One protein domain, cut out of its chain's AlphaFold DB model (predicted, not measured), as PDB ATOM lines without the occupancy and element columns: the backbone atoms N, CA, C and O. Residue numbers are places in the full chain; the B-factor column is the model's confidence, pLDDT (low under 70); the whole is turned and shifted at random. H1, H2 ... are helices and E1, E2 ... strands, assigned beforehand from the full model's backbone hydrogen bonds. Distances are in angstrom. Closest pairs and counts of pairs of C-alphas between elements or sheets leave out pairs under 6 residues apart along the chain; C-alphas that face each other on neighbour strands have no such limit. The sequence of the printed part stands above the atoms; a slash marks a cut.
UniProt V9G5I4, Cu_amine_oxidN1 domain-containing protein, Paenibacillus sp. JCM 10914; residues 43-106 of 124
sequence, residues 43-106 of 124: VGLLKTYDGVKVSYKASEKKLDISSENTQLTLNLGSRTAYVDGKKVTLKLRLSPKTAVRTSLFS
ATOM      1  N   VAL A  43     211.089 170.537 163.157       74.00
ATOM      2  CA  VAL A  43     209.942 170.072 163.966       74.00
ATOM      3  C   VAL A  43     209.100 169.014 163.240       74.00
ATOM      4  O   VAL A  43     208.478 168.177 163.880       74.00
ATOM      5  N   GLY A  44     209.114 169.016 161.901       72.81
ATOM      6  CA  GLY A  44     208.483 167.974 161.090       72.81
ATOM      7  C   GLY A  44     209.177 166.617 161.204       72.81
ATOM      8  O   GLY A  44     208.491 165.604 161.223       72.81
ATOM      9  N   LEU A  45     210.509 166.591 161.364       74.25
ATOM     10  CA  LEU A  45     211.245 165.343 161.596       74.25
ATOM     11  C   LEU A  45     210.954 164.766 162.978       74.25
ATOM     12  O   LEU A  45     211.006 163.562 163.149       74.25
ATOM     13  N   LEU A  46     210.592 165.588 163.965       77.31
ATOM     14  CA  LEU A  46     210.226 165.070 165.284       77.31
ATOM     15  C   LEU A  46     208.993 164.153 165.225       77.31
ATOM     16  O   LEU A  46     208.881 163.251 166.040       77.31
ATOM     17  N   LYS A  47     208.115 164.326 164.229       78.75
ATOM     18  CA  LYS A  47     206.943 163.459 164.015       78.75
ATOM     19  C   LYS A  47     207.287 162.067 163.485       78.75
ATOM     20  O   LYS A  47     206.422 161.204 163.501       78.75
ATOM     21  N   THR A  48     208.494 161.866 162.954       77.19
ATOM     22  CA  THR A  48     208.912 160.568 162.405       77.19
ATOM     23  C   THR A  48     209.548 159.668 163.460       77.19
ATOM     24  O   THR A  48     209.867 158.525 163.151       77.19
ATOM     25  N   TYR A  49     209.782 160.179 164.672       76.94
ATOM     26  CA  TYR A  49     210.285 159.380 165.783       76.94
ATOM     27  C   TYR A  49     209.128 158.661 166.456       76.94
ATOM     28  O   TYR A  49     208.088 159.262 166.736       76.94
ATOM     29  N   ASP A  50     209.333 157.376 166.719       78.12
ATOM     30  CA  ASP A  50     208.349 156.568 167.417       78.12
ATOM     31  C   ASP A  50     208.077 157.136 168.820       78.12
ATOM     32  O   ASP A  50     208.970 157.678 169.476       78.12
ATOM     33  N   GLY A  51     206.814 157.102 169.239       80.12
ATOM     34  CA  GLY A  51     206.375 157.656 170.523       80.12
ATOM     35  C   GLY A  51     206.369 159.191 170.635       80.12
ATOM     36  O   GLY A  51     205.971 159.706 171.683       80.12
ATOM     37  N   VAL A  52     206.751 159.948 169.594       82.44
ATOM     38  CA  VAL A  52     206.768 161.425 169.620       82.44
ATOM     39  C   VAL A  52     205.542 162.011 168.913       82.44
ATOM     40  O   VAL A  52     205.343 161.856 167.710       82.44
ATOM     41  N   LYS A  53     204.728 162.776 169.648       86.38
ATOM     42  CA  LYS A  53     203.609 163.556 169.093       86.38
ATOM     43  C   LYS A  53     203.957 165.035 169.086       86.38
ATOM     44  O   LYS A  53     204.366 165.592 170.099       86.38
ATOM     45  N   VAL A  54     203.746 165.684 167.944       85.81
ATOM     46  CA  VAL A  54     203.972 167.124 167.765       85.81
ATOM     47  C   VAL A  54     202.670 167.781 167.331       85.81
ATOM     48  O   VAL A  54     202.169 167.510 166.237       85.81
ATOM     49  N   SER A  55     202.154 168.677 168.166       86.62
ATOM     50  CA  SER A  55     200.961 169.477 167.911       86.62
ATOM     51  C   SER A  55     201.337 170.949 167.799       86.62
ATOM     52  O   SER A  55     201.973 171.515 168.685       86.62
ATOM     53  N   TYR A  56     200.951 171.579 166.692       84.56
ATOM     54  CA  TYR A  56     201.174 173.002 166.479       84.56
ATOM     55  C   TYR A  56     199.841 173.746 166.495       84.56
ATOM     56  O   TYR A  56     198.983 173.503 165.647       84.56
ATOM     57  N   LYS A  57     199.685 174.677 167.437       86.19
ATOM     58  CA  LYS A  57     198.529 175.566 167.539       86.19
ATOM     59  C   LYS A  57     198.904 176.956 167.040       86.19
ATOM     60  O   LYS A  57     199.499 177.757 167.764       86.19
ATOM     61  N   ALA A  58     198.542 177.249 165.793       80.06
ATOM     62  CA  ALA A  58     198.871 178.520 165.150       80.06
ATOM     63  C   ALA A  58     198.236 179.737 165.850       80.06
ATOM     64  O   ALA A  58     198.887 180.772 165.976       80.06
ATOM     65  N   SER A  59     197.004 179.594 166.349       82.56
ATOM     66  CA  SER A  59     196.257 180.631 167.079       82.56
ATOM     67  C   SER A  59     196.969 181.094 168.352       82.56
ATOM     68  O   SER A  59     197.038 182.286 168.631       82.56
ATOM     69  N   GLU A  60     197.554 180.153 169.091       81.88
ATOM     70  CA  GLU A  60     198.265 180.399 170.350       81.88
ATOM     71  C   GLU A  60     199.775 180.619 170.141       81.88
ATOM     72  O   GLU A  60     200.504 180.857 171.102       81.88
ATOM     73  N   LYS A  61     200.271 180.519 168.895       85.50
ATOM     74  CA  LYS A  61     201.711 180.498 168.572       85.50
ATOM     75  C   LYS A  61     202.463 179.479 169.437       85.50
ATOM     76  O   LYS A  61     203.578 179.731 169.887       85.50
ATOM     77  N   LYS A  62     201.846 178.322 169.667       85.56
ATOM     78  CA  LYS A  62     202.294 177.315 170.632       85.56
ATOM     79  C   LYS A  62     202.607 176.002 169.923       85.56
ATOM     80  O   LYS A  62     201.844 175.556 169.067       85.56
ATOM     81  N   LEU A  63     203.730 175.390 170.269       86.44
ATOM     82  CA  LEU A  63     204.154 174.082 169.787       86.44
ATOM     83  C   LEU A  63     204.272 173.144 170.989       86.44
ATOM     84  O   LEU A  63     205.107 173.359 171.862       86.44
ATOM     85  N   ASP A  64     203.433 172.119 171.018       88.81
ATOM     86  CA  ASP A  64     203.420 171.088 172.048       88.81
ATOM     87  C   ASP A  64     204.053 169.811 171.481       88.81
ATOM     88  O   ASP A  64     203.667 169.325 170.416       88.81
ATOM     89  N   ILE A  65     205.052 169.282 172.179       87.50
ATOM     90  CA  ILE A  65     205.780 168.064 171.833       87.50
ATOM     91  C   ILE A  65     205.661 167.131 173.031       87.50
ATOM     92  O   ILE A  65     206.070 167.491 174.127       87.50
ATOM     93  N   SER A  66     205.101 165.944 172.844       88.12
ATOM     94  CA  SER A  66     205.015 164.927 173.894       88.12
ATOM     95  C   SER A  66     205.722 163.663 173.438       88.12
ATOM     96  O   SER A  66     205.444 163.176 172.341       88.12
ATOM     97  N   SER A  67     206.598 163.130 174.277       84.50
ATOM     98  CA  SER A  67     207.290 161.859 174.069       84.50
ATOM     99  C   SER A  67     207.209 161.078 175.364       84.50
ATOM    100  O   SER A  67     207.691 161.593 176.360       84.50
ATOM    101  N   GLU A  68     206.571 159.906 175.351       82.00
ATOM    102  CA  GLU A  68     206.368 158.989 176.494       82.00
ATOM    103  C   GLU A  68     206.159 159.670 177.862       82.00
ATOM    104  O   GLU A  68     205.018 159.870 178.274       82.00
ATOM    105  N   ASN A  69     207.242 160.070 178.535       81.31
ATOM    106  CA  ASN A  69     207.245 160.647 179.881       81.31
ATOM    107  C   ASN A  69     207.592 162.146 179.954       81.31
ATOM    108  O   ASN A  69     207.727 162.684 181.050       81.31
ATOM    109  N   THR A  70     207.784 162.827 178.825       82.25
ATOM    110  CA  THR A  70     208.179 164.238 178.781       82.25
ATOM    111  C   THR A  70     207.253 165.033 177.872       82.25
ATOM    112  O   THR A  70     207.078 164.734 176.686       82.25
ATOM    113  N   GLN A  71     206.694 166.102 178.430       86.94
ATOM    114  CA  GLN A  71     205.911 167.090 177.711       86.94
ATOM    115  C   GLN A  71     206.694 168.392 177.606       86.94
ATOM    116  O   GLN A  71     207.102 169.002 178.590       86.94
ATOM    117  N   LEU A  72     206.849 168.864 176.382       87.19
ATOM    118  CA  LEU A  72     207.518 170.104 176.078       87.19
ATOM    119  C   LEU A  72     206.555 171.056 175.371       87.19
ATOM    120  O   LEU A  72     206.083 170.791 174.270       87.19
ATOM    121  N   THR A  73     206.324 172.211 175.980       89.12
ATOM    122  CA  THR A  73     205.573 173.315 175.389       89.12
ATOM    123  C   THR A  73     206.524 174.435 175.003       89.12
ATOM    124  O   THR A  73     207.312 174.924 175.811       89.12
ATOM    125  N   LEU A  74     206.410 174.909 173.773       85.88
ATOM    126  CA  LEU A  74     207.229 175.979 173.231       85.88
ATOM    127  C   LEU A  74     206.352 177.097 172.704       85.88
ATOM    128  O   LEU A  74     205.449 176.866 171.903       85.88
ATOM    129  N   ASN A  75     206.684 178.326 173.080       86.50
ATOM    130  CA  ASN A  75     206.009 179.503 172.551       86.50
ATOM    131  C   ASN A  75     206.842 180.086 171.407       86.50
ATOM    132  O   ASN A  75     207.969 180.550 171.612       86.50
ATOM    133  N   LEU A  76     206.291 180.060 170.192       82.56
ATOM    134  CA  LEU A  76     206.918 180.646 169.016       82.56
ATOM    135  C   LEU A  76     207.178 182.123 169.243       82.56
ATOM    136  O   LEU A  76     206.339 182.889 169.716       82.56
ATOM    137  N   GLY A  77     208.375 182.535 168.862       76.75
ATOM    138  CA  GLY A  77     208.814 183.892 169.055       76.75
ATOM    139  C   GLY A  77     209.079 184.263 170.520       76.75
ATOM    140  O   GLY A  77     209.275 185.442 170.792       76.75
ATOM    141  N   SER A  78     209.128 183.309 171.445       77.75
ATOM    142  CA  SER A  78     209.617 183.530 172.804       77.75
ATOM    143  C   SER A  78     210.918 182.762 173.040       77.75
ATOM    144  O   SER A  78     211.253 181.822 172.318       77.75
ATOM    145  N   ARG A  79     211.663 183.175 174.068       80.69
ATOM    146  CA  ARG A  79     212.787 182.416 174.646       80.69
ATOM    147  C   ARG A  79     212.330 181.582 175.842       80.69
ATOM    148  O   ARG A  79     213.141 181.197 176.665       80.69
ATOM    149  N   THR A  80     211.032 181.343 175.984       79.50
ATOM    150  CA  THR A  80     210.466 180.563 177.087       79.50
ATOM    151  C   THR A  80     209.889 179.265 176.550       79.50
ATOM    152  O   THR A  80     209.053 179.295 175.642       79.50
ATOM    153  N   ALA A  81     210.294 178.158 177.151       85.31
ATOM    154  CA  ALA A  81     209.686 176.848 176.993       85.31
ATOM    155  C   ALA A  81     209.160 176.367 178.346       85.31
ATOM    156  O   ALA A  81     209.513 176.922 179.388       85.31
ATOM    157  N   TYR A  82     208.341 175.328 178.332       84.75
ATOM    158  CA  TYR A  82     207.951 174.587 179.518       84.75
ATOM    159  C   TYR A  82     208.299 173.121 179.301       84.75
ATOM    160  O   TYR A  82     207.908 172.556 178.284       84.75
ATOM    161  N   VAL A  83     209.044 172.531 180.231       86.56
ATOM    162  CA  VAL A  83     209.334 171.092 180.288       86.56
ATOM    163  C   VAL A  83     208.549 170.553 181.474       86.56
ATOM    164  O   VAL A  83     208.769 171.007 182.595       86.56
ATOM    165  N   ASP A  84     207.587 169.671 181.230       86.94
ATOM    166  CA  ASP A  84     206.703 169.094 182.249       86.94
ATOM    167  C   ASP A  84     206.050 170.175 183.131       86.94
ATOM    168  O   ASP A  84     206.016 170.104 184.357       86.94
ATOM    169  N   GLY A  85     205.611 171.265 182.489       83.25
ATOM    170  CA  GLY A  85     205.019 172.430 183.154       83.25
ATOM    171  C   GLY A  85     206.018 173.380 183.832       83.25
ATOM    172  O   GLY A  85     205.642 174.496 184.194       83.25
ATOM    173  N   LYS A  86     207.303 173.021 183.954       85.44
ATOM    174  CA  LYS A  86     208.343 173.903 184.508       85.44
ATOM    175  C   LYS A  86     208.869 174.852 183.447       85.44
ATOM    176  O   LYS A  86     209.347 174.428 182.397       85.44
ATOM    177  N   LYS A  87     208.825 176.152 183.736       87.50
ATOM    178  CA  LYS A  87     209.326 177.196 182.838       87.50
ATOM    179  C   LYS A  87     210.850 177.120 182.713       87.50
ATOM    180  O   LYS A  87     211.562 177.201 183.709       87.50
ATOM    181  N   VAL A  88     211.340 177.042 181.481       84.38
ATOM    182  CA  VAL A  88     212.763 177.032 181.128       84.38
ATOM    183  C   VAL A  88     213.045 178.162 180.142       84.38
ATOM    184  O   VAL A  88     212.305 178.376 179.179       84.38
ATOM    185  N   THR A  89     214.130 178.898 180.374       83.12
ATOM    186  CA  THR A  89     214.594 179.938 179.450       83.12
ATOM    187  C   THR A  89     215.531 179.330 178.413       83.12
ATOM    188  O   THR A  89     216.597 178.808 178.733       83.12
ATOM    189  N   LEU A  90     215.144 179.426 177.148       76.38
ATOM    190  CA  LEU A  90     215.921 178.994 176.002       76.38
ATOM    191  C   LEU A  90     217.004 180.020 175.661       76.38
ATOM    192  O   LEU A  90     216.769 181.231 175.570       76.38
ATOM    193  N   LYS A  91     218.206 179.517 175.367       73.25
ATOM    194  CA  LYS A  91     219.298 180.356 174.858       73.25
ATOM    195  C   LYS A  91     218.950 180.992 173.509       73.25
ATOM    196  O   LYS A  91     219.406 182.101 173.250       73.25
ATOM    197  N   LEU A  92     218.105 180.356 172.694       65.19
ATOM    198  CA  LEU A  92     217.659 180.865 171.395       65.19
ATOM    199  C   LEU A  92     216.131 180.941 171.298       65.19
ATOM    200  O   LEU A  92     215.411 180.249 172.011       65.19
ATOM    201  N   ARG A  93     215.651 181.828 170.422       63.81
ATOM    202  CA  ARG A  93     214.227 182.052 170.143       63.81
ATOM    203  C   ARG A  93     213.755 181.102 169.041       63.81
ATOM    204  O   ARG A  93     214.455 180.930 168.046       63.81
ATOM    205  N   LEU A  94     212.545 180.567 169.190       63.84
ATOM    206  CA  LEU A  94     211.906 179.740 168.165       63.84
ATOM    207  C   LEU A  94     211.371 180.646 167.033       63.84
ATOM    208  O   LEU A  94     210.508 181.494 167.281       63.84
ATOM    209  N   SER A  95     211.903 180.519 165.814       57.44
ATOM    210  CA  SER A  95     211.582 181.408 164.681       57.44
ATOM    211  C   SER A  95     210.376 180.909 163.861       57.44
ATOM    212  O   SER A  95     210.380 179.754 163.445       57.44
ATOM    213  N   PRO A  96     209.354 181.755 163.591       50.78
ATOM    214  CA  PRO A  96     208.127 181.354 162.887       50.78
ATOM    215  C   PRO A  96     208.177 181.479 161.352       50.78
ATOM    216  O   PRO A  96     207.250 181.032 160.681       50.78
ATOM    217  N   LYS A  97     209.201 182.123 160.773       45.88
ATOM    218  CA  LYS A  97     209.281 182.356 159.324       45.88
ATOM    219  C   LYS A  97     210.018 181.201 158.652       45.88
ATOM    220  O   LYS A  97     211.197 180.993 158.923       45.88
ATOM    221  N   THR A  98     209.292 180.531 157.761       36.25
ATOM    222  CA  THR A  98     209.697 179.354 156.987       36.25
ATOM    223  C   THR A  98     209.591 178.074 157.805       36.25
ATOM    224  O   THR A  98     210.105 177.980 158.916       36.25
ATOM    225  N   ALA A  99     208.868 177.096 157.256       44.06
ATOM    226  CA  ALA A  99     208.843 175.731 157.756       44.06
ATOM    227  C   ALA A  99     210.230 175.320 158.267       44.06
ATOM    228  O   ALA A  99     211.211 175.574 157.577       44.06
ATOM    229  N   VAL A 100     210.288 174.649 159.426       50.03
ATOM    230  CA  VAL A 100     211.491 173.936 159.873       50.03
ATOM    231  C   VAL A 100     212.689 174.851 160.113       50.03
ATOM    232  O   VAL A 100     213.422 175.153 159.182       50.03
ATOM    233  N   ARG A 101     212.980 175.177 161.381       40.28
ATOM    234  CA  ARG A 101     214.364 175.285 161.867       40.28
ATOM    235  C   ARG A 101     214.432 175.686 163.341       40.28
ATOM    236  O   ARG A 101     213.811 176.653 163.762       40.28
ATOM    237  N   THR A 102     215.327 175.009 164.055       49.19
ATOM    238  CA  THR A 102     216.188 175.571 165.107       49.19
ATOM    239  C   THR A 102     215.685 175.647 166.555       49.19
ATOM    240  O   THR A 102     214.685 176.285 166.826       49.19
ATOM    241  N   SER A 103     216.485 175.123 167.499       43.25
ATOM    242  CA  SER A 103     216.598 175.523 168.928       43.25
ATOM    243  C   SER A 103     216.099 174.601 170.056       43.25
ATOM    244  O   SER A 103     215.889 175.084 171.164       43.25
ATOM    245  N   LEU A 104     216.017 173.276 169.859       49.22
ATOM    246  CA  LEU A 104     215.593 172.365 170.944       49.22
ATOM    247  C   LEU A 104     216.643 171.439 171.557       49.22
ATOM    248  O   LEU A 104     216.452 170.966 172.675       49.22
ATOM    249  N   PHE A 105     217.772 171.203 170.892       45.84
ATOM    250  CA  PHE A 105     218.633 170.090 171.300       45.84
ATOM    251  C   PHE A 105     219.606 170.410 172.453       45.84
ATOM    252  O   PHE A 105     219.969 169.516 173.212       45.84
ATOM    253  N   SER A 106     219.988 171.678 172.661       46.12
ATOM    254  CA  SER A 106     220.939 172.032 173.734       46.12
ATOM    255  C   SER A 106     220.328 172.006 175.137       46.12
ATOM    256  O   SER A 106     221.057 171.837 176.110       46.12
TER     257      SER A 106
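AT A GLANCE: This is residues 43 to 106 of the 124 residues of the protein "Cu_amine_oxidN1 domain-containing protein" of Paenibacillus sp. JCM 10914 (UniProt V9G5I4). This is a single twisted sheet of five strands, E1 to E5, with the short helix H1 over one face at the E1 edge and a long unnamed tail, residues 90 to 106, that leaves the E5 edge and swings back past that same face toward H1. The opposite face is bare. The 64 printed residues hold H1, E1, E2, E3, E4 and E5 in that order; the sheet order is E1 - E2 - E3 - E4 - E5, all antiparallel. The class is mostly strand, though under half of the residues are in named elements. The whole is compact, with a radius of gyration of the C-alphas of 11.1 A, and rounded, spanning 27 by 27 by 25 A.

IN THESE COORDINATES: Start in the sheet with E1, residues 52 to 57, and find C-alpha 52 at (206.768, 161.425, 169.620); from there the strand runs 16.5 A to C-alpha 57. E2, residues 62 to 67, and E3, residues 70 to 75, are each 16.6 A long. E4, residues 80 to 83, and E5, residues 86 to 89, each measure 10.1 A, and E5 ends at C-alpha 89, at (214.594, 179.938, 179.450). Then go back to the first printed residue: H1, residues 43 to 46, begins at C-alpha 43, at (209.942, 170.072, 163.966), and is 5.2 A long.

HOW THE PARTS SIT: The sheet is a meander, each strand the antiparallel neighbour of the one before, and each pair that follows in the chain is a hairpin. Between E1 and E2, at 168 degrees, look for N 55 and O 64, 2.8 A apart and within hydrogen-bond range. Between E2 and E3, at 167 degrees, N 65 and O 72 are within range at 2.8 A. Between E3 and E4, also at 167 degrees, N 73 and O 82 are within range at 2.8 A. Between E4 and E5 the angle is 142 degrees, and N 81 and O 88 are within range at 2.9 A. E1 and E5 are the edge strands and are apart. The sheet is twisted, its C-alphas lying up to 4.1 A off the best plane. H1 is on the sheet, over E1, at a height over the sheet of 8.5 A; their closest C-alphas are those of Leu 46 and Val 52, 6.6 A apart. H1 is too short for an O i to N i+4 pair, and its one O i to N i+3 pair is within range.

THE WHOLE: The two C-alphas farthest apart are those of Asn 69 and Lys 97, at 30.0 A. The printed part has no cut, and the five links between named elements are tight. Residues 90 to 106 hold no named element. The mean pLDDT of the printed part is 75.0; look at residues 92 to 106 for the model's low confidence, under 70.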